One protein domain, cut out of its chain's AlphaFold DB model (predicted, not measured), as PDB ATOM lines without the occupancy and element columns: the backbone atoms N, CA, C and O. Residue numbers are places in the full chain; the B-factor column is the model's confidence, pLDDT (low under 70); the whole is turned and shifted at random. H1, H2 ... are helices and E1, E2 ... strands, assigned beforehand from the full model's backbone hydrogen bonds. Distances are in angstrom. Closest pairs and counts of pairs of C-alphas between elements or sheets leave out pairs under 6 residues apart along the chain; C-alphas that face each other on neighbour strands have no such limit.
ATOM      1  N   LEU A 110      -7.638   4.999 -31.964       96.44
ATOM      2  CA  LEU A 110      -7.686   5.034 -33.421       96.44
ATOM      3  C   LEU A 110      -7.265   6.424 -33.896       96.44
ATOM      4  O   LEU A 110      -7.569   7.421 -33.241       96.44
ATOM      5  N   THR A 111      -6.574   6.497 -35.026       94.69
ATOM      6  CA  THR A 111      -6.223   7.769 -35.669       94.69
ATOM      7  C   THR A 111      -7.070   7.919 -36.911       94.69
ATOM      8  O   THR A 111      -7.051   7.036 -37.759       94.69
ATOM      9  N   GLN A 112      -7.783   9.032 -37.044       91.62
ATOM     10  CA  GLN A 112      -8.602   9.260 -38.226       91.62
ATOM     11  C   GLN A 112      -7.743   9.402 -39.493       91.62
ATOM     12  O   GLN A 112      -6.918  10.306 -39.598       91.62
ATOM     13  N   ASP A 113      -7.974   8.546 -40.484       89.31
ATOM     14  CA  ASP A 113      -7.320   8.575 -41.793       89.31
ATOM     15  C   ASP A 113      -7.995   9.551 -42.781       89.31
ATOM     16  O   ASP A 113      -9.167   9.888 -42.620       89.31
ATOM     17  N   ILE A 114      -7.273  10.004 -43.820       81.75
ATOM     18  CA  ILE A 114      -7.801  10.930 -44.853       81.75
ATOM     19  C   ILE A 114      -9.028  10.347 -45.574       81.75
ATOM     20  O   ILE A 114     -10.012  11.070 -45.740       81.75
ATOM     21  N   PRO A 115      -9.038   9.057 -45.977       84.50
ATOM     22  CA  PRO A 115     -10.208   8.459 -46.618       84.50
ATOM     23  C   PRO A 115     -11.473   8.396 -45.749       84.50
ATOM     24  O   PRO A 115     -12.524   8.015 -46.267       84.50
ATOM     25  N   TRP A 116     -11.396   8.742 -44.457       87.81
ATOM     26  CA  TRP A 116     -12.494   8.594 -43.501       87.81
ATOM     27  C   TRP A 116     -13.010   7.158 -43.389       87.81
ATOM     28  O   TRP A 116     -14.216   6.906 -43.375       87.81
ATOM     29  N   THR A 117     -12.077   6.202 -43.323       90.31
ATOM     30  CA  THR A 117     -12.387   4.775 -43.174       90.31
ATOM     31  C   THR A 117     -12.386   4.311 -41.722       90.31
ATOM     32  O   THR A 117     -13.130   3.380 -41.415       90.31
ATOM     33  N   GLU A 118     -11.639   4.990 -40.844       94.75
ATOM     34  CA  GLU A 118     -11.574   4.684 -39.406       94.75
ATOM     35  C   GLU A 118     -12.857   5.111 -38.668       94.75
ATOM     36  O   GLU A 118     -13.564   4.262 -38.126       94.75
ATOM     37  N   PHE A 119     -13.226   6.400 -38.711       95.12
ATOM     38  CA  PHE A 119     -14.565   6.875 -38.345       95.12
ATOM     39  C   PHE A 119     -15.334   7.261 -39.607       95.12
ATOM     40  O   PHE A 119     -15.196   8.354 -40.159       95.12
ATOM     41  N   GLN A 120     -16.194   6.356 -40.052       95.00
ATOM     42  CA  GLN A 120     -17.006   6.533 -41.247       95.00
ATOM     43  C   GLN A 120     -18.199   7.424 -40.929       95.00
ATOM     44  O   GLN A 120     -19.029   7.079 -40.087       95.00
ATOM     45  N   CYS A 121     -18.319   8.559 -41.616       93.88
ATOM     46  CA  CYS A 121     -19.482   9.428 -41.479       93.88
ATOM     47  C   CYS A 121     -20.721   8.754 -42.093       93.88
ATOM     48  O   CYS A 121     -20.772   8.491 -43.296       93.88
ATOM     49  N   VAL A 122     -21.720   8.470 -41.258       95.19
ATOM     50  CA  VAL A 122     -22.992   7.851 -41.669       95.19
ATOM     51  C   VAL A 122     -24.109   8.878 -41.830       95.19
ATOM     52  O   VAL A 122     -25.065   8.638 -42.567       95.19
ATOM     53  N   PHE A 123     -23.983  10.036 -41.180       93.62
ATOM     54  CA  PHE A 123     -24.895  11.160 -41.346       93.62
ATOM     55  C   PHE A 123     -24.157  12.492 -41.130       93.62
ATOM     56  O   PHE A 123     -23.445  12.606 -40.138       93.62
ATOM     57  N   PRO A 124     -24.352  13.509 -41.988       92.44
ATOM     58  CA  PRO A 124     -24.986  13.402 -43.299       92.44
ATOM     59  C   PRO A 124     -24.198  12.443 -44.207       92.44
ATOM     60  O   PRO A 124     -22.996  12.263 -44.043       92.44
ATOM     61  N   GLN A 125     -24.874  11.801 -45.161       91.25
ATOM     62  CA  GLN A 125     -24.178  10.937 -46.113       91.25
ATOM     63  C   GLN A 125     -23.311  11.796 -47.039       91.25
ATOM     64  O   GLN A 125     -23.839  12.557 -47.850       91.25
ATOM     65  N   LEU A 126     -21.993  11.648 -46.923       90.19
ATOM     66  CA  LEU A 126     -21.033  12.405 -47.721       90.19
ATOM     67  C   LEU A 126     -21.085  12.002 -49.194       90.19
ATOM     68  O   LEU A 126     -21.225  10.828 -49.550       90.19
ATOM     69  N   THR A 127     -20.954  12.997 -50.062       91.81
ATOM     70  CA  THR A 127     -20.960  12.828 -51.514       91.81
ATOM     71  C   THR A 127     -19.562  12.513 -52.052       91.81
ATOM     72  O   THR A 127     -18.552  12.721 -51.385       91.81
ATOM     73  N   ALA A 128     -19.475  12.041 -53.300       90.12
ATOM     74  CA  ALA A 128     -18.183  11.831 -53.964       90.12
ATOM     75  C   ALA A 128     -17.358  13.130 -54.092       90.12
ATOM     76  O   ALA A 128     -16.125  13.086 -54.055       90.12
ATOM     77  N   ASP A 129     -18.033  14.277 -54.212       88.12
ATOM     78  CA  ASP A 129     -17.389  15.589 -54.262       88.12
ATOM     79  C   ASP A 129     -16.782  15.949 -52.898       88.12
ATOM     80  O   ASP A 129     -15.649  16.423 -52.852       88.12
ATOM     81  N   ASP A 130     -17.465  15.629 -51.790       89.19
ATOM     82  CA  ASP A 130     -16.923  15.829 -50.439       89.19
ATOM     83  C   ASP A 130     -15.639  15.031 -50.230       89.19
ATOM     84  O   ASP A 130     -14.630  15.589 -49.809       89.19
ATOM     85  N   TYR A 131     -15.634  13.747 -50.601       86.06
ATOM     86  CA  TYR A 131     -14.424  12.927 -50.525       86.06
ATOM     87  C   TYR A 131     -13.315  13.434 -51.449       86.06
ATOM     88  O   TYR A 131     -12.140  13.325 -51.110       86.06
ATOM     89  N   THR A 132     -13.654  13.992 -52.613       85.19
ATOM     90  CA  THR A 132     -12.657  14.591 -53.512       85.19
ATOM     91  C   THR A 132     -11.995  15.799 -52.857       85.19
ATOM     92  O   THR A 132     -10.776  15.929 -52.924       85.19
ATOM     93  N   VAL A 133     -12.778  16.652 -52.189       81.50
ATOM     94  CA  VAL A 133     -12.250  17.781 -51.419       81.50
ATOM     95  C   VAL A 133     -11.419  17.269 -50.246       81.50
ATOM     96  O   VAL A 133     -10.241  17.576 -50.186       81.50
ATOM     97  N   ILE A 134     -11.950  16.415 -49.375       82.25
ATOM     98  CA  ILE A 134     -11.209  15.891 -48.212       82.25
ATOM     99  C   ILE A 134      -9.848  15.301 -48.623       82.25
ATOM    100  O   ILE A 134      -8.816  15.666 -48.064       82.25
ATOM    101  N   ASN A 135      -9.826  14.469 -49.670       80.25
ATOM    102  CA  ASN A 135      -8.592  13.857 -50.167       80.25
ATOM    103  C   ASN A 135      -7.629  14.847 -50.837       80.25
ATOM    104  O   ASN A 135      -6.428  14.599 -50.855       80.25
ATOM    105  N   ALA A 136      -8.126  15.939 -51.424       77.06
ATOM    106  CA  ALA A 136      -7.269  16.938 -52.058       77.06
ATOM    107  C   ALA A 136      -6.496  17.767 -51.025       77.06
ATOM    108  O   ALA A 136      -5.336  18.092 -51.266       77.06
ATOM    109  N   TRP A 137      -7.120  18.080 -49.888       70.38
ATOM    110  CA  TRP A 137      -6.523  18.951 -48.876       70.38
ATOM    111  C   TRP A 137      -5.570  18.188 -47.951       70.38
ATOM    112  O   TRP A 137      -4.503  18.709 -47.672       70.38
ATOM    113  N   GLY A 138      -5.820  16.904 -47.653       58.91
ATOM    114  CA  GLY A 138      -4.875  16.044 -46.914       58.91
ATOM    115  C   GLY A 138      -3.550  15.719 -47.635       58.91
ATOM    116  O   GLY A 138      -2.855  14.777 -47.266       58.91
ATOM    117  N   THR A 139      -3.213  16.425 -48.721       54.69
ATOM    118  CA  THR A 139      -1.995  16.196 -49.523       54.69
ATOM    119  C   THR A 139      -1.206  17.469 -49.835       54.69
ATOM    120  O   THR A 139      -0.234  17.408 -50.593       54.69
ATOM    121  N   THR A 140      -1.608  18.629 -49.304       51.97
ATOM    122  CA  THR A 140      -1.012  19.921 -49.670       51.97
ATOM    123  C   THR A 140      -0.274  20.588 -48.513       51.97
ATOM    124  O   THR A 140      -0.896  21.073 -47.581       51.97
ATOM    125  N   ASP A 141       1.043  20.775 -48.657       52.66
ATOM    126  CA  ASP A 141       1.894  21.553 -47.731       52.66
ATOM    127  C   ASP A 141       1.631  23.084 -47.777       52.66
ATOM    128  O   ASP A 141       2.523  23.897 -47.516       52.66
ATOM    129  N   SER A 142       0.447  23.535 -48.207       48.41
ATOM    130  CA  SER A 142       0.184  24.956 -48.471       48.41
ATOM    131  C   SER A 142      -1.256  25.370 -48.181       48.41
ATOM    132  O   SER A 142      -2.180  24.839 -48.791       48.41
ATOM    133  N   LEU A 143      -1.408  26.385 -47.322       45.16
ATOM    134  CA  LEU A 143      -2.683  26.991 -46.932       45.16
ATOM    135  C   LEU A 143      -3.225  27.894 -48.033       45.16
ATOM    136  O   LEU A 143      -2.474  28.739 -48.530       45.16
ATOM    137  N   TRP A 144      -4.524  27.814 -48.323       47.12
ATOM    138  CA  TRP A 144      -5.201  28.743 -49.230       47.12
ATOM    139  C   TRP A 144      -6.436  29.345 -48.543       47.12
ATOM    140  O   TRP A 144      -7.572  29.010 -48.862       47.12
ATOM    141  N   ILE A 145      -6.224  30.321 -47.646       47.09
ATOM    142  CA  ILE A 145      -7.319  31.080 -46.986       47.09
ATOM    143  C   ILE A 145      -8.156  31.898 -48.003       47.09
ATOM    144  O   ILE A 145      -9.284  32.297 -47.725       47.09
ATOM    145  N   ASP A 146      -7.593  32.154 -49.183       42.88
ATOM    146  CA  ASP A 146      -8.177  32.767 -50.380       42.88
ATOM    147  C   ASP A 146      -7.159  32.522 -51.514       42.88
ATOM    148  O   ASP A 146      -5.979  32.282 -51.249       42.88
ATOM    149  N   THR A 147      -7.570  32.666 -52.774       46.88
ATOM    150  CA  THR A 147      -6.766  32.673 -54.013       46.88
ATOM    151  C   THR A 147      -5.484  33.530 -54.003       46.88
ATOM    152  O   THR A 147      -4.779  33.582 -55.011       46.88
ATOM    153  N   THR A 148      -5.151  34.216 -52.908       37.44
ATOM    154  CA  THR A 148      -4.044  35.174 -52.822       37.44
ATOM    155  C   THR A 148      -3.132  35.038 -51.600       37.44
ATOM    156  O   THR A 148      -2.120  35.740 -51.560       37.44
ATOM    157  N   LEU A 149      -3.409  34.159 -50.630       40.38
ATOM    158  CA  LEU A 149      -2.569  34.024 -49.433       40.38
ATOM    159  C   LEU A 149      -2.015  32.606 -49.286       40.38
ATOM    160  O   LEU A 149      -2.709  31.721 -48.802       40.38
ATOM    161  N   VAL A 150      -0.746  32.436 -49.666       44.84
ATOM    162  CA  VAL A 150       0.052  31.228 -49.419       44.84
ATOM    163  C   VAL A 150       0.991  31.515 -48.252       44.84
ATOM    164  O   VAL A 150       1.883  32.361 -48.374       44.84
ATOM    165  N   PHE A 151       0.807  30.830 -47.125       45.72
ATOM    166  CA  PHE A 151       1.795  30.822 -46.047       45.72
ATOM    167  C   PHE A 151       2.655  29.560 -46.163       45.72
ATOM    168  O   PHE A 151       2.095  28.467 -46.133       45.72
ATOM    169  N   PRO A 152       3.990  29.674 -46.262       44.47
ATOM    170  CA  PRO A 152       4.854  28.549 -45.945       44.47
ATOM    171  C   PRO A 152       4.747  28.311 -44.438       44.47
ATOM    172  O   PRO A 152       4.983  29.230 -43.646       44.47
ATOM    173  N   LEU A 153       4.339  27.113 -44.044       50.12
ATOM    174  CA  LEU A 153       4.237  26.724 -42.645       50.12
ATOM    175  C   LEU A 153       5.256  25.635 -42.345       50.12
ATOM    176  O   LEU A 153       5.622  24.866 -43.226       50.12
ATOM    177  N   ASP A 154       5.751  25.635 -41.109       56.44
ATOM    178  CA  ASP A 154       6.519  24.510 -40.583       56.44
ATOM    179  C   ASP A 154       5.612  23.269 -40.551       56.44
ATOM    180  O   ASP A 154       4.434  23.396 -40.205       56.44
ATOM    181  N   ASP A 155       6.172  22.095 -40.849       54.62
ATOM    182  CA  ASP A 155       5.475  20.798 -40.944       54.62
ATOM    183  C   ASP A 155       4.608  20.450 -39.711       54.62
ATOM    184  O   ASP A 155       3.695  19.643 -39.797       54.62
ATOM    185  N   GLU A 156       4.843  21.073 -38.549       51.91
ATOM    186  CA  GLU A 156       4.023  20.889 -37.337       51.91
ATOM    187  C   GLU A 156       2.650  21.602 -37.389       51.91
ATOM    188  O   GLU A 156       1.852  21.483 -36.459       51.91
ATOM    189  N   LYS A 157       2.374  22.411 -38.422       53.97
ATOM    190  CA  LYS A 157       1.149  23.233 -38.529       53.97
ATOM    191  C   LYS A 157       0.239  22.869 -39.698       53.97
ATOM    192  O   LYS A 157      -0.849  23.434 -39.771       53.97
ATOM    193  N   THR A 158       0.651  21.971 -40.585       57.81
ATOM    194  CA  THR A 158      -0.121  21.520 -41.756       57.81
ATOM    195  C   THR A 158      -1.392  20.771 -41.351       57.81
ATOM    196  O   THR A 158      -2.467  21.125 -41.824       57.81
ATOM    197  N   GLU A 159      -1.320  19.874 -40.362       57.06
ATOM    198  CA  GLU A 159      -2.478  19.106 -39.849       57.06
ATOM    199  C   GLU A 159      -3.632  20.020 -39.375       57.06
ATOM    200  O   GLU A 159      -4.823  19.749 -39.556       57.06
ATOM    201  N   PHE A 160      -3.278  21.172 -38.789       61.38
ATOM    202  CA  PHE A 160      -4.243  22.157 -38.298       61.38
ATOM    203  C   PHE A 160      -5.041  22.831 -39.415       61.38
ATOM    204  O   PHE A 160      -6.141  23.332 -39.169       61.38
ATOM    205  N   MET A 161      -4.491  22.871 -40.624       62.38
ATOM    206  CA  MET A 161      -5.079  23.573 -41.755       62.38
ATOM    207  C   MET A 161      -6.005  22.699 -42.563       62.38
ATOM    208  O   MET A 161      -7.119  23.132 -42.846       62.38
ATOM    209  N   ASP A 162      -5.588  21.470 -42.850       69.81
ATOM    210  CA  ASP A 162      -6.408  20.530 -43.608       69.81
ATOM    211  C   ASP A 162      -7.728  20.321 -42.861       69.81
ATOM    212  O   ASP A 162      -8.817  20.476 -43.415       69.81
ATOM    213  N   ASN A 163      -7.642  20.145 -41.541       76.81
ATOM    214  CA  ASN A 163      -8.804  20.057 -40.664       76.81
ATOM    215  C   ASN A 163      -9.649  21.343 -40.623       76.81
ATOM    216  O   ASN A 163     -10.875  21.272 -40.481       76.81
ATOM    217  N   TYR A 164      -9.031  22.520 -40.753       77.50
ATOM    218  CA  TYR A 164      -9.751  23.794 -40.819       77.50
ATOM    219  C   TYR A 164     -10.529  23.947 -42.127       77.50
ATOM    220  O   TYR A 164     -11.705  24.316 -42.102       77.50
ATOM    221  N   GLU A 165      -9.893  23.662 -43.258       78.69
ATOM    222  CA  GLU A 165     -10.457  23.860 -44.591       78.69
ATOM    223  C   GLU A 165     -11.517  22.798 -44.902       78.69
ATOM    224  O   GLU A 165     -12.616  23.151 -45.339       78.69
ATOM    225  N   ILE A 166     -11.275  21.537 -44.520       80.94
ATOM    226  CA  ILE A 166     -12.297  20.478 -44.505       80.94
ATOM    227  C   ILE A 166     -13.480  20.898 -43.622       80.94
ATOM    228  O   ILE A 166     -14.640  20.807 -44.031       80.94
ATOM    229  N   GLY A 167     -13.207  21.421 -42.422       82.38
ATOM    230  CA  GLY A 167     -14.242  21.892 -41.502       82.38
ATOM    231  C   GLY A 167     -15.081  23.049 -42.047       82.38
ATOM    232  O   GLY A 167     -16.294  23.078 -41.824       82.38
ATOM    233  N   ILE A 168     -14.474  23.992 -42.774       82.31
ATOM    234  CA  ILE A 168     -15.189  25.075 -43.465       82.31
ATOM    235  C   ILE A 168     -16.043  24.520 -44.596       82.31
ATOM    236  O   ILE A 168     -17.221  24.869 -44.670       82.31
ATOM    237  N   TRP A 169     -15.471  23.660 -45.441       87.19
ATOM    238  CA  TRP A 169     -16.184  23.064 -46.565       87.19
ATOM    239  C   TRP A 169     -17.457  22.366 -46.089       87.19
ATOM    240  O   TRP A 169     -18.558  22.714 -46.515       87.19
ATOM    241  N   LEU A 170     -17.326  21.448 -45.131       88.12
ATOM    242  CA  LEU A 170     -18.451  20.680 -44.603       88.12
ATOM    243  C   LEU A 170     -19.485  21.568 -43.907       88.12
ATOM    244  O   LEU A 170     -20.687  21.357 -44.063       88.12
ATOM    245  N   ARG A 171     -19.047  22.603 -43.182       87.88
ATOM    246  CA  ARG A 171     -19.957  23.596 -42.599       87.88
ATOM    247  C   ARG A 171     -20.760  24.322 -43.675       87.88
ATOM    248  O   ARG A 171     -21.945  24.560 -43.468       87.88
ATOM    249  N   ASP A 172     -20.131  24.712 -44.775       89.75
ATOM    250  CA  ASP A 172     -20.799  25.467 -45.833       89.75
ATOM    251  C   ASP A 172     -21.756  24.580 -46.644       89.75
ATOM    252  O   ASP A 172     -22.810  25.059 -47.061       89.75
ATOM    253  N   GLN A 173     -21.448  23.284 -46.785       91.00
ATOM    254  CA  GLN A 173     -22.344  22.308 -47.417       91.00
ATOM    255  C   GLN A 173     -23.540  21.932 -46.531       91.00
ATOM    256  O   GLN A 173     -24.682  21.937 -46.989       91.00
ATOM    257  N   TYR A 174     -23.291  21.604 -45.261       91.00
ATOM    258  CA  TYR A 174     -24.286  20.961 -44.394       91.00
ATOM    259  C   TYR A 174     -24.851  21.877 -43.310       91.00
ATOM    260  O   TYR A 174     -25.901  21.586 -42.745       91.00
ATOM    261  N   GLY A 175     -24.196  22.997 -43.023       87.56
ATOM    262  CA  GLY A 175     -24.555  23.921 -41.954       87.56
ATOM    263  C   GLY A 175     -23.898  23.578 -40.614       87.56
ATOM    264  O   GLY A 175     -23.795  22.426 -40.207       87.56
ATOM    265  N   ALA A 176     -23.510  24.617 -39.868       82.06
ATOM    266  CA  ALA A 176     -22.851  24.493 -38.560       82.06
ATOM    267  C   ALA A 176     -23.705  23.823 -37.459       82.06
ATOM    268  O   ALA A 176     -23.176  23.488 -36.404       82.06
ATOM    269  N   GLY A 177     -25.020  23.709 -37.669       83.06
ATOM    270  CA  GLY A 177     -25.954  23.081 -36.731       83.06
ATOM    271  C   GLY A 177     -26.237  21.610 -37.029       83.06
ATOM    272  O   GLY A 177     -27.019  21.002 -36.306       83.06
ATOM    273  N   THR A 178     -25.649  21.049 -38.087       87.06
ATOM    274  CA  THR A 178     -25.903  19.664 -38.483       87.06
ATOM    275  C   THR A 178     -25.048  18.720 -37.635       87.06
ATOM    276  O   THR A 178     -23.821  18.861 -37.626       87.06
ATOM    277  N   PRO A 179     -25.661  17.775 -36.898       85.88
ATOM    278  CA  PRO A 179     -24.909  16.765 -36.169       85.88
ATOM    279  C   PRO A 179     -24.262  15.800 -37.161       85.88
ATOM    280  O   PRO A 179     -24.917  15.357 -38.105       85.88
ATOM    281  N   PHE A 180     -22.990  15.470 -36.939       92.50
ATOM    282  CA  PHE A 180     -22.322  14.427 -37.707       92.50
ATOM    283  C   PHE A 180     -22.333  13.138 -36.895       92.50
ATOM    284  O   PHE A 180     -21.864  13.109 -35.756       92.50
ATOM    285  N   GLN A 181     -22.879  12.082 -37.480       95.12
ATOM    286  CA  GLN A 181     -22.844  10.739 -36.931       95.12
ATOM    287  C   GLN A 181     -21.751   9.950 -37.622       95.12
ATOM    288  O   GLN A 181     -21.622   9.976 -38.849       95.12
ATOM    289  N   TYR A 182     -20.993   9.225 -36.819       96.50
ATOM    290  CA  TYR A 182     -19.902   8.383 -37.261       96.50
ATOM    291  C   TYR A 182     -20.107   6.969 -36.746       96.50
ATOM    292  O   TYR A 182     -20.695   6.775 -35.680       96.50
ATOM    293  N   LYS A 183     -19.565   6.002 -37.478       97.38
ATOM    294  CA  LYS A 183     -19.338   4.651 -36.979       97.38
ATOM    295  C   LYS A 183     -17.862   4.284 -37.067       97.38
ATOM    296  O   LYS A 183     -17.192   4.707 -38.008       97.38
ATOM    297  N   PHE A 184     -17.377   3.491 -36.125       98.12
ATOM    298  CA  PHE A 184     -16.039   2.896 -36.157       98.12
ATOM    299  C   PHE A 184     -16.094   1.449 -35.668       98.12
ATOM    300  O   PHE A 184     -17.047   1.057 -34.991       98.12
ATOM    301  N   SER A 185     -15.082   0.658 -36.015       98.00
ATOM    302  CA  SER A 185     -15.033  -0.769 -35.686       98.00
ATOM    303  C   SER A 185     -14.025  -1.058 -34.575       98.00
ATOM    304  O   SER A 185     -12.907  -0.549 -34.581       98.00
ATOM    305  N   ILE A 186     -14.413  -1.920 -33.640       97.81
ATOM    306  CA  ILE A 186     -13.536  -2.528 -32.637       97.81
ATOM    307  C   ILE A 186     -13.372  -4.001 -33.030       97.81
ATOM    308  O   ILE A 186     -14.389  -4.663 -33.237       97.81
ATOM    309  N   PRO A 187     -12.142  -4.542 -33.131       96.31
ATOM    310  CA  PRO A 187     -11.891  -5.923 -33.560       96.31
ATOM    311  C   PRO A 187     -12.199  -6.958 -32.458       96.31
ATOM    312  O   PRO A 187     -11.465  -7.925 -32.298       96.31
ATOM    313  N   GLU A 188     -13.257  -6.725 -31.685       95.06
ATOM    314  CA  GLU A 188     -13.776  -7.599 -30.634       95.06
ATOM    315  C   GLU A 188     -15.292  -7.737 -30.855       95.06
ATOM    316  O   GLU A 188     -15.961  -6.706 -30.965       95.06
ATOM    317  N   PRO A 189     -15.852  -8.954 -30.969       91.75
ATOM    318  CA  PRO A 189     -17.267  -9.173 -31.299       91.75
ATOM    319  C   PRO A 189     -18.238  -8.943 -30.131       91.75
ATOM    320  O   PRO A 189     -19.432  -8.790 -30.363       91.75
ATOM    321  N   ASP A 190     -17.740  -8.865 -28.895       94.38
ATOM    322  CA  ASP A 190     -18.570  -8.876 -27.685       94.38
ATOM    323  C   ASP A 190     -18.431  -7.594 -26.851       94.38
ATOM    324  O   ASP A 190     -18.319  -7.633 -25.622       94.38
ATOM    325  N   VAL A 191     -18.399  -6.426 -27.501       97.50
ATOM    326  CA  VAL A 191     -18.368  -5.146 -26.780       97.50
ATOM    327  C   VAL A 191     -19.724  -4.921 -26.109       97.50
ATOM    328  O   VAL A 191     -20.739  -4.700 -26.768       97.50
ATOM    329  N   ALA A 192     -19.742  -4.955 -24.778       97.31
ATOM    330  CA  ALA A 192     -20.957  -4.805 -23.983       97.31
ATOM    331  C   ALA A 192     -21.170  -3.353 -23.527       97.31
ATOM    332  O   ALA A 192     -22.302  -2.865 -23.468       97.31
ATOM    333  N   ALA A 193     -20.086  -2.630 -23.224       98.12
ATOM    334  CA  ALA A 193     -20.171  -1.247 -22.769       98.12
ATOM    335  C   ALA A 193     -19.034  -0.370 -23.303       98.12
ATOM    336  O   ALA A 193     -17.861  -0.731 -23.269       98.12
ATOM    337  N   ILE A 194     -19.394   0.832 -23.741       98.38
ATOM    338  CA  ILE A 194     -18.489   1.939 -24.052       98.38
ATOM    339  C   ILE A 194     -19.299   3.229 -23.898       98.38
ATOM    340  O   ILE A 194     -20.408   3.341 -24.416       98.38
ATOM    341  N   PHE A 195     -18.781   4.196 -23.144       98.00
ATOM    342  CA  PHE A 195     -19.553   5.400 -22.811       98.00
ATOM    343  C   PHE A 195     -19.175   6.609 -23.652       98.00
ATOM    344  O   PHE A 195     -20.041   7.389 -24.053       98.00
ATOM    345  N   THR A 196     -17.879   6.786 -23.889       97.50
ATOM    346  CA  THR A 196     -17.352   7.973 -24.551       97.50
ATOM    347  C   THR A 196     -16.134   7.651 -25.396       97.50
ATOM    348  O   THR A 196     -15.307   6.824 -25.014       97.50
ATOM    349  N   VAL A 197     -15.981   8.400 -26.481       97.56
ATOM    350  CA  VAL A 197     -14.751   8.493 -27.261       97.56
ATOM    351  C   VAL A 197     -14.138   9.868 -27.021       97.56
ATOM    352  O   VAL A 197     -14.763  10.894 -27.292       97.56
ATOM    353  N   PHE A 198     -12.923   9.903 -26.486       96.38
ATOM    354  CA  PHE A 198     -12.168  11.128 -26.275       96.38
ATOM    355  C   PHE A 198     -11.459  11.529 -27.564       96.38
ATOM    356  O   PHE A 198     -10.615  10.795 -28.077       96.38
ATOM    357  N   ASN A 199     -11.781  12.710 -28.078       92.88
ATOM    358  CA  ASN A 199     -11.054  13.306 -29.186       92.88
ATOM    359  C   ASN A 199      -9.853  14.076 -28.625       92.88
ATOM    360  O   ASN A 199     -10.017  15.150 -28.045       92.88
ATOM    361  N   GLY A 200      -8.647  13.539 -28.809       88.31
ATOM    362  CA  GLY A 200      -7.404  14.098 -28.276       88.31
ATOM    363  C   GLY A 200      -7.068  15.489 -28.805       88.31
ATOM    364  O   GLY A 200      -6.379  16.255 -28.132       88.31
ATOM    365  N   TYR A 201      -7.603  15.839 -29.972       83.75
ATOM    366  CA  TYR A 201      -7.363  17.119 -30.611       83.75
ATOM    367  C   TYR A 201      -8.312  18.210 -30.104       83.75
ATOM    368  O   TYR A 201      -7.873  19.274 -29.671       83.75
ATOM    369  N   SER A 202      -9.622  17.939 -30.089       84.94
ATOM    370  CA  SER A 202     -10.610  18.891 -29.557       84.94
ATOM    371  C   SER A 202     -10.751  18.859 -28.034       84.94
ATOM    372  O   SER A 202     -11.371  19.754 -27.464       84.94
ATOM    373  N   GLN A 203     -10.151  17.864 -27.377       88.44
ATOM    374  CA  GLN A 203     -10.211  17.621 -25.934       88.44
ATOM    375  C   GLN A 203     -11.638  17.450 -25.396       88.44
ATOM    376  O   GLN A 203     -11.923  17.785 -24.245       88.44
ATOM    377  N   ILE A 204     -12.544  16.919 -26.221       90.44
ATOM    378  CA  ILE A 204     -13.931  16.645 -25.835       90.44
ATOM    379  C   ILE A 204     -14.187  15.147 -25.728       90.44
ATOM    380  O   ILE A 204     -13.647  14.347 -26.491       90.44
ATOM    381  N   ASN A 205     -15.089  14.791 -24.818       94.31
ATOM    382  CA  ASN A 205     -15.701  13.472 -24.786       94.31
ATOM    383  C   ASN A 205     -16.937  13.470 -25.684       94.31
ATOM    384  O   ASN A 205     -17.859  14.260 -25.484       94.31
ATOM    385  N   ILE A 206     -16.952  12.570 -26.659       95.56
ATOM    386  CA  ILE A 206     -18.096  12.310 -27.528       95.56
ATOM    387  C   ILE A 206     -18.843  11.119 -26.937       95.56
ATOM    388  O   ILE A 206     -18.261  10.049 -26.786       95.56
ATOM    389  N   ALA A 207     -20.107  11.307 -26.564       96.25
ATOM    390  CA  ALA A 207     -20.921  10.226 -26.018       96.25
ATOM    391  C   ALA A 207     -21.246   9.181 -27.096       96.25
ATOM    392  O   ALA A 207     -21.536   9.537 -28.240       96.25
ATOM    393  N   VAL A 208     -21.209   7.903 -26.715       97.31
ATOM    394  CA  VAL A 208     -21.627   6.799 -27.583       97.31
ATOM    395  C   VAL A 208     -23.144   6.754 -27.687       97.31
ATOM    396  O   VAL A 208     -23.844   6.842 -26.677       97.31
ATOM    397  N   ASP A 209     -23.628   6.615 -28.919       95.88
ATOM    398  CA  ASP A 209     -25.047   6.505 -29.236       95.88
ATOM    399  C   ASP A 209     -25.530   5.066 -29.160       95.88
ATOM    400  O   ASP A 209     -26.579   4.830 -28.581       95.88
ATOM    401  N   SER A 210     -24.796   4.117 -29.748       96.38
ATOM    402  CA  SER A 210     -25.166   2.699 -29.770       96.38
ATOM    403  C   SER A 210     -23.984   1.804 -30.133       96.38
ATOM    404  O   SER A 210     -22.984   2.263 -30.690       96.38
ATOM    405  N   ILE A 211     -24.137   0.509 -29.863       97.88
ATOM    406  CA  ILE A 211     -23.182  -0.545 -30.209       97.88
ATOM    407  C   ILE A 211     -23.934  -1.609 -31.014       97.88
ATOM    408  O   ILE A 211     -25.092  -1.907 -30.720       97.88
ATOM    409  N   VAL A 212     -23.297  -2.154 -32.046       96.88
ATOM    410  CA  VAL A 212     -23.815  -3.275 -32.834       96.88
ATOM    411  C   VAL A 212     -22.736  -4.341 -32.918       96.88
ATOM    412  O   VAL A 212     -21.685  -4.118 -33.515       96.88
ATOM    413  N   ASN A 213     -23.013  -5.502 -32.336       96.06
ATOM    414  CA  ASN A 213     -22.082  -6.622 -32.291       96.06
ATOM    415  C   ASN A 213     -22.274  -7.533 -33.513       96.06
ATOM    416  O   ASN A 213     -23.399  -7.894 -33.873       96.06
ATOM    417  N   PHE A 214     -21.167  -7.896 -34.154       95.88
ATOM    418  CA  PHE A 214     -21.083  -8.859 -35.251       95.88
ATOM    419  C   PHE A 214     -20.240 -10.059 -34.813       95.88
ATOM    420  O   PHE A 214     -19.634 -10.062 -33.753       95.88
ATOM    421  N   SER A 215     -20.172 -11.101 -35.644       94.69
ATOM    422  CA  SER A 215     -19.461 -12.339 -35.296       94.69
ATOM    423  C   SER A 215     -17.946 -12.193 -35.111       94.69
ATOM    424  O   SER A 215     -17.319 -13.091 -34.563       94.69
ATOM    425  N   ASP A 216     -17.344 -11.132 -35.643       96.19
ATOM    426  CA  ASP A 216     -15.892 -10.922 -35.687       96.19
ATOM    427  C   ASP A 216     -15.447  -9.518 -35.243       96.19
ATOM    428  O   ASP A 216     -14.248  -9.261 -35.161       96.19
ATOM    429  N   HIS A 217     -16.384  -8.605 -34.978       97.12
ATOM    430  CA  HIS A 217     -16.106  -7.230 -34.561       97.12
ATOM    431  C   HIS A 217     -17.363  -6.569 -33.977       97.12
ATOM    432  O   HIS A 217     -18.468  -7.085 -34.123       97.12
ATOM    433  N   SER A 218     -17.203  -5.388 -33.387       98.06
ATOM    434  CA  SER A 218     -18.310  -4.528 -32.959       98.06
ATOM    435  C   SER A 218     -18.237  -3.190 -33.686       98.06
ATOM    436  O   SER A 218     -17.157  -2.611 -33.818       98.06
ATOM    437  N   GLU A 219     -19.370  -2.673 -34.152       98.31
ATOM    438  CA  GLU A 219     -19.490  -1.301 -34.647       98.31
ATOM    439  C   GLU A 219     -20.037  -0.391 -33.546       98.31
ATOM    440  O   GLU A 219     -21.070  -0.670 -32.938       98.31
ATOM    441  N   VAL A 220     -19.370   0.736 -33.318       98.44
ATOM    442  CA  VAL A 220     -19.786   1.748 -32.347       98.44
ATOM    443  C   VAL A 220     -20.198   3.010 -33.086       98.44
ATOM    444  O   VAL A 220     -19.472   3.496 -33.950       98.44
ATOM    445  N   TYR A 221     -21.354   3.553 -32.716       98.00
ATOM    446  CA  TYR A 221     -21.940   4.740 -33.324       98.00
ATOM    447  C   TYR A 221     -21.836   5.930 -32.368       98.00
ATOM    448  O   TYR A 221     -22.117   5.808 -31.174       98.00
ATOM    449  N   VAL A 222     -21.421   7.085 -32.889       96.88
ATOM    450  CA  VAL A 222     -21.248   8.322 -32.117       96.88
ATOM    451  C   VAL A 222     -21.761   9.533 -32.886       96.88
ATOM    452  O   VAL A 222     -21.525   9.665 -34.086       96.88
ATOM    453  N   THR A 223     -22.383  10.477 -32.183       94.25
ATOM    454  CA  THR A 223     -22.782  11.773 -32.733       94.25
ATOM    455  C   THR A 223     -21.793  12.817 -32.237       94.25
ATOM    456  O   THR A 223     -21.847  13.247 -31.082       94.25
ATOM    457  N   ALA A 224     -20.876  13.238 -33.104       91.25
ATOM    458  CA  ALA A 224     -19.881  14.241 -32.757       91.25
ATOM    459  C   ALA A 224     -20.475  15.655 -32.891       91.25
ATOM    460  O   ALA A 224     -20.998  16.012 -33.954       91.25
ATOM    461  N   PRO A 225     -20.381  16.503 -31.852       84.81
ATOM    462  CA  PRO A 225     -20.809  17.888 -31.950       84.81
ATOM    463  C   PRO A 225     -19.776  18.739 -32.695       84.81
ATOM    464  O   PRO A 225     -18.565  18.530 -32.581       84.81
ATOM    465  N   TYR A 226     -20.258  19.769 -33.392       84.88
ATOM    466  CA  TYR A 226     -19.392  20.764 -34.019       84.88
ATOM    467  C   TYR A 226     -18.719  21.638 -32.953       84.88
ATOM    468  O   TYR A 226     -19.354  22.499 -32.335       84.88
ATOM    469  N   THR A 227     -17.424  21.426 -32.732       84.50
ATOM    470  CA  THR A 227     -16.699  21.964 -31.572       84.50
ATOM    471  C   THR A 227     -15.691  23.021 -31.974       84.50
ATOM    472  O   THR A 227     -15.024  22.903 -32.992       84.50
ATOM    473  N   LEU A 228     -15.567  24.071 -31.162       82.25
ATOM    474  CA  LEU A 228     -14.593  25.141 -31.343       82.25
ATOM    475  C   LEU A 228     -13.264  24.768 -30.664       82.25
ATOM    476  O   LEU A 228     -13.232  24.591 -29.450       82.25
ATOM    477  N   VAL A 229     -12.178  24.698 -31.430       79.62
ATOM    478  CA  VAL A 229     -10.826  24.375 -30.956       79.62
ATOM    479  C   VAL A 229      -9.909  25.570 -31.172       79.62
ATOM    480  O   VAL A 229      -9.997  26.277 -32.179       79.62
ATOM    481  N   ARG A 230      -9.033  25.822 -30.197       73.50
ATOM    482  CA  ARG A 230      -8.056  26.910 -30.240       73.50
ATOM    483  C   ARG A 230      -6.652  26.345 -30.433       73.50
ATOM    484  O   ARG A 230      -6.163  25.628 -29.569       73.50
ATOM    485  N   ALA A 231      -5.991  26.748 -31.512       66.94
ATOM    486  CA  ALA A 231      -4.594  26.435 -31.794       66.94
ATOM    487  C   ALA A 231      -3.792  27.742 -31.884       66.94
ATOM    488  O   ALA A 231      -3.844  28.470 -32.878       66.94
ATOM    489  N   GLY A 232      -3.094  28.084 -30.798       70.38
ATOM    490  CA  GLY A 232      -2.418  29.376 -30.659       70.38
ATOM    491  C   GLY A 232      -3.399  30.556 -30.697       70.38
ATOM    492  O   GLY A 232      -4.290  30.675 -29.845       70.38
ATOM    493  N   ASP A 233      -3.228  31.427 -31.690       69.44
ATOM    494  CA  ASP A 233      -4.081  32.602 -31.918       69.44
ATOM    495  C   ASP A 233      -5.275  32.315 -32.839       69.44
ATOM    496  O   ASP A 233      -6.161  33.157 -32.990       69.44
ATOM    497  N   TYR A 234      -5.332  31.119 -33.424       62.84
ATOM    498  CA  TYR A 234      -6.401  30.719 -34.323       62.84
ATOM    499  C   TYR A 234      -7.452  29.919 -33.578       62.84
ATOM    500  O   TYR A 234      -7.168  29.131 -32.674       62.84
ATOM    501  N   THR A 235      -8.698  30.144 -33.966       69.62
ATOM    502  CA  THR A 235      -9.826  29.367 -33.485       69.62
ATOM    503  C   THR A 235     -10.570  28.846 -34.694       69.62
ATOM    504  O   THR A 235     -11.039  29.634 -35.514       69.62
ATOM    505  N   TYR A 236     -10.685  27.533 -34.801       71.50
ATOM    506  CA  TYR A 236     -11.455  26.892 -35.853       71.50
ATOM    507  C   TYR A 236     -12.415  25.876 -35.256       71.50
ATOM    508  O   TYR A 236     -12.391  25.594 -34.061       71.50
ATOM    509  N   ARG A 237     -13.332  25.382 -36.079       73.31
ATOM    510  CA  ARG A 237     -14.353  24.440 -35.647       73.31
ATOM    511  C   ARG A 237     -14.154  23.099 -36.332       73.31
ATOM    512  O   ARG A 237     -13.857  23.068 -37.520       73.31
ATOM    513  N   THR A 238     -14.319  22.023 -35.580       76.44
ATOM    514  CA  THR A 238     -13.984  20.662 -35.993       76.44
ATOM    515  C   THR A 238     -14.986  19.653 -35.424       76.44
ATOM    516  O   THR A 238     -15.642  19.920 -34.412       76.44
ATOM    517  N   TRP A 239     -15.121  18.518 -36.107       87.62
ATOM    518  CA  TRP A 239     -15.821  17.313 -35.656       87.62
ATOM    519  C   TRP A 239     -14.763  16.229 -35.363       87.62
ATOM    520  O   TRP A 239     -13.782  16.489 -34.661       87.62
ATOM    521  N   ILE A 240     -14.931  15.025 -35.917       90.44
ATOM    522  CA  ILE A 240     -13.870  14.027 -36.053       90.44
ATOM    523  C   ILE A 240     -13.237  14.259 -37.426       90.44
ATOM    524  O   ILE A 240     -13.919  14.164 -38.442       90.44
ATOM    525  N   MET A 241     -11.965  14.646 -37.440       85.31
ATOM    526  CA  MET A 241     -11.228  15.068 -38.629       85.31
ATOM    527  C   MET A 241      -9.920  14.294 -38.745       85.31
ATOM    528  O   MET A 241      -9.553  13.588 -37.809       85.31
ATOM    529  N   TYR A 242      -9.254  14.425 -39.889       84.12
ATOM    530  CA  TYR A 242      -7.987  13.768 -40.195       84.12
ATOM    531  C   TYR A 242      -6.943  13.959 -39.080       84.12
ATOM    532  O   TYR A 242      -6.890  15.011 -38.446       84.12
ATOM    533  N   GLU A 243      -6.171  12.908 -38.794       83.56
ATOM    534  CA  GLU A 243      -5.139  12.835 -37.746       83.56
ATOM    535  C   GLU A 243      -5.624  13.019 -36.303       83.56
ATOM    536  O   GLU A 243      -4.840  12.856 -35.363       83.56
ATOM    537  N   ASN A 244      -6.923  13.242 -36.072       88.19
ATOM    538  CA  ASN A 244      -7.450  13.228 -34.715       88.19
ATOM    539  C   ASN A 244      -7.224  11.844 -34.090       88.19
ATOM    540  O   ASN A 244      -7.747  10.831 -34.561       88.19
ATOM    541  N   LEU A 245      -6.479  11.830 -32.987       93.12
ATOM    542  CA  LEU A 245      -6.335  10.677 -32.108       93.12
ATOM    543  C   LEU A 245      -7.602  10.531 -31.265       93.12
ATOM    544  O   LEU A 245      -7.936  11.408 -30.467       93.12
ATOM    545  N   MET A 246      -8.291   9.412 -31.434       96.38
ATOM    546  CA  MET A 246      -9.544   9.094 -30.768       96.38
ATOM    547  C   MET A 246      -9.298   7.953 -29.782       96.38
ATOM    548  O   MET A 246      -9.070   6.817 -30.194       96.38
ATOM    549  N   THR A 247      -9.328   8.247 -28.483       98.06
ATOM    550  CA  THR A 247      -9.079   7.265 -27.418       98.06
ATOM    551  C   THR A 247     -10.374   6.899 -26.716       98.06
ATOM    552  O   THR A 247     -11.177   7.767 -26.382       98.06
ATOM    553  N   PHE A 248     -10.582   5.618 -26.450       98.19
ATOM    554  CA  PHE A 248     -11.776   5.138 -25.771       98.19
ATOM    555  C   PHE A 248     -11.469   3.926 -24.900       98.19
ATOM    556  O   PHE A 248     -10.597   3.112 -25.208       98.19
ATOM    557  N   THR A 249     -12.221   3.811 -23.810       98.50
ATOM    558  CA  THR A 249     -12.213   2.645 -22.930       98.50
ATOM    559  C   THR A 249     -13.524   1.903 -23.119       98.50
ATOM    560  O   THR A 249     -14.594   2.511 -23.076       98.50
ATOM    561  N   TYR A 250     -13.434   0.599 -23.339       98.44
ATOM    562  CA  TYR A 250     -14.576  -0.272 -23.563       98.44
ATOM    563  C   TYR A 250     -14.451  -1.526 -22.703       98.44
ATOM    564  O   TYR A 250     -13.357  -1.889 -22.267       98.44
ATOM    565  N   ALA A 251     -15.585  -2.160 -22.443       98.31
ATOM    566  CA  ALA A 251     -15.662  -3.423 -21.745       98.31
ATOM    567  C   ALA A 251     -16.357  -4.462 -22.622       98.31
ATOM    568  O   ALA A 251     -17.412  -4.190 -23.204       98.31
TER     569      ALA A 251
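This is residues 110 to 251 of the 362 residues of an uncharacterized protein of Candidatus Fermentibacteria bacterium (UniProt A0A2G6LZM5). A strongly twisted, curled sheet of six strands makes one end of an elongated shape, and a helical hairpin, H1 and H2, with the small strand hairpin E6 and E7 packed on H2, makes the other. The loop of residues 138 to 158 extends that second end. The printed part has 142 residues, in the order E1 H1 H2 E2 E3 E4 E5 E6 E7 E8; its class is mixed, helices and strands. The large sheet runs E1 E2 E5 E4 E3 E8, all antiparallel. The whole is compact, with a radius of gyration of the C-alphas of 15.8 A, and spans 52 by 31 by 26 A.

E1 is residues 120 to 123, beginning at C-alpha 120 (-17.006, 6.533, -41.247). H1 is residues 128 to 137, 14.6 A, and H2 residues 159 to 174, 22.4 A, beginning at C-alpha 159 (-2.478, 19.106, -39.849). E2, residues 180 to 186, is 19.8 A; E3, residues 191 to 199, is 20.0 A and bends by 61 degrees at residue 195. E4, residues 204 to 213, is 25.5 A and bends by 57 degrees at residue 209. E5, residues 218 to 224, is 18.8 A; E6 is residues 227 to 231 and E7 residues 234 to 238. E8, residues 245 to 251, is 19.8 A and ends at C-alpha 251 (-15.662, -3.423, -21.745).

In the large sheet E1 and E8 are the edge strands. Within hydrogen-bond range are N 120 and O 183, 2.8 A apart, between the neighbours E1 and E2, and N 184 and O 220, 3.0 A apart, between the neighbours E2 and E5. N 212 and O 219 are 2.8 A apart between E4 and E5, N 206 and O 197 2.8 A between E4 and E3, and N 198 and O 247 2.8 A between E3 and E8. E3 E4 E5 form a meander, each strand the antiparallel neighbour of the one before; with E2 beside E5 this is a Greek key. E5 runs on into E6 across residues 225 and 226, at 79 degrees. E6 and E7 form a hairpin, with N 229 and O 236 2.8 A apart. The closest C-alphas of H2 and E7 are those of Gly 167 and Thr 238, 5.7 A. H1 and H2 touch, at a shallow tilt of 23 degrees, opposite ways; their closest C-alphas are those of Trp 137 and Asp 162, 5.5 A. Neither helix is on the large sheet. In both helices every O i to N i+4 pair is within hydrogen-bond range.

The C-alphas of Thr 148 and Ser 215 are the two farthest apart, 52.9 A. The printed part has no cut. The link from H1 to H2 is long, 21 residues. The model's confidence is under 70 in residues 138 to 162, 231 and 233 to 235.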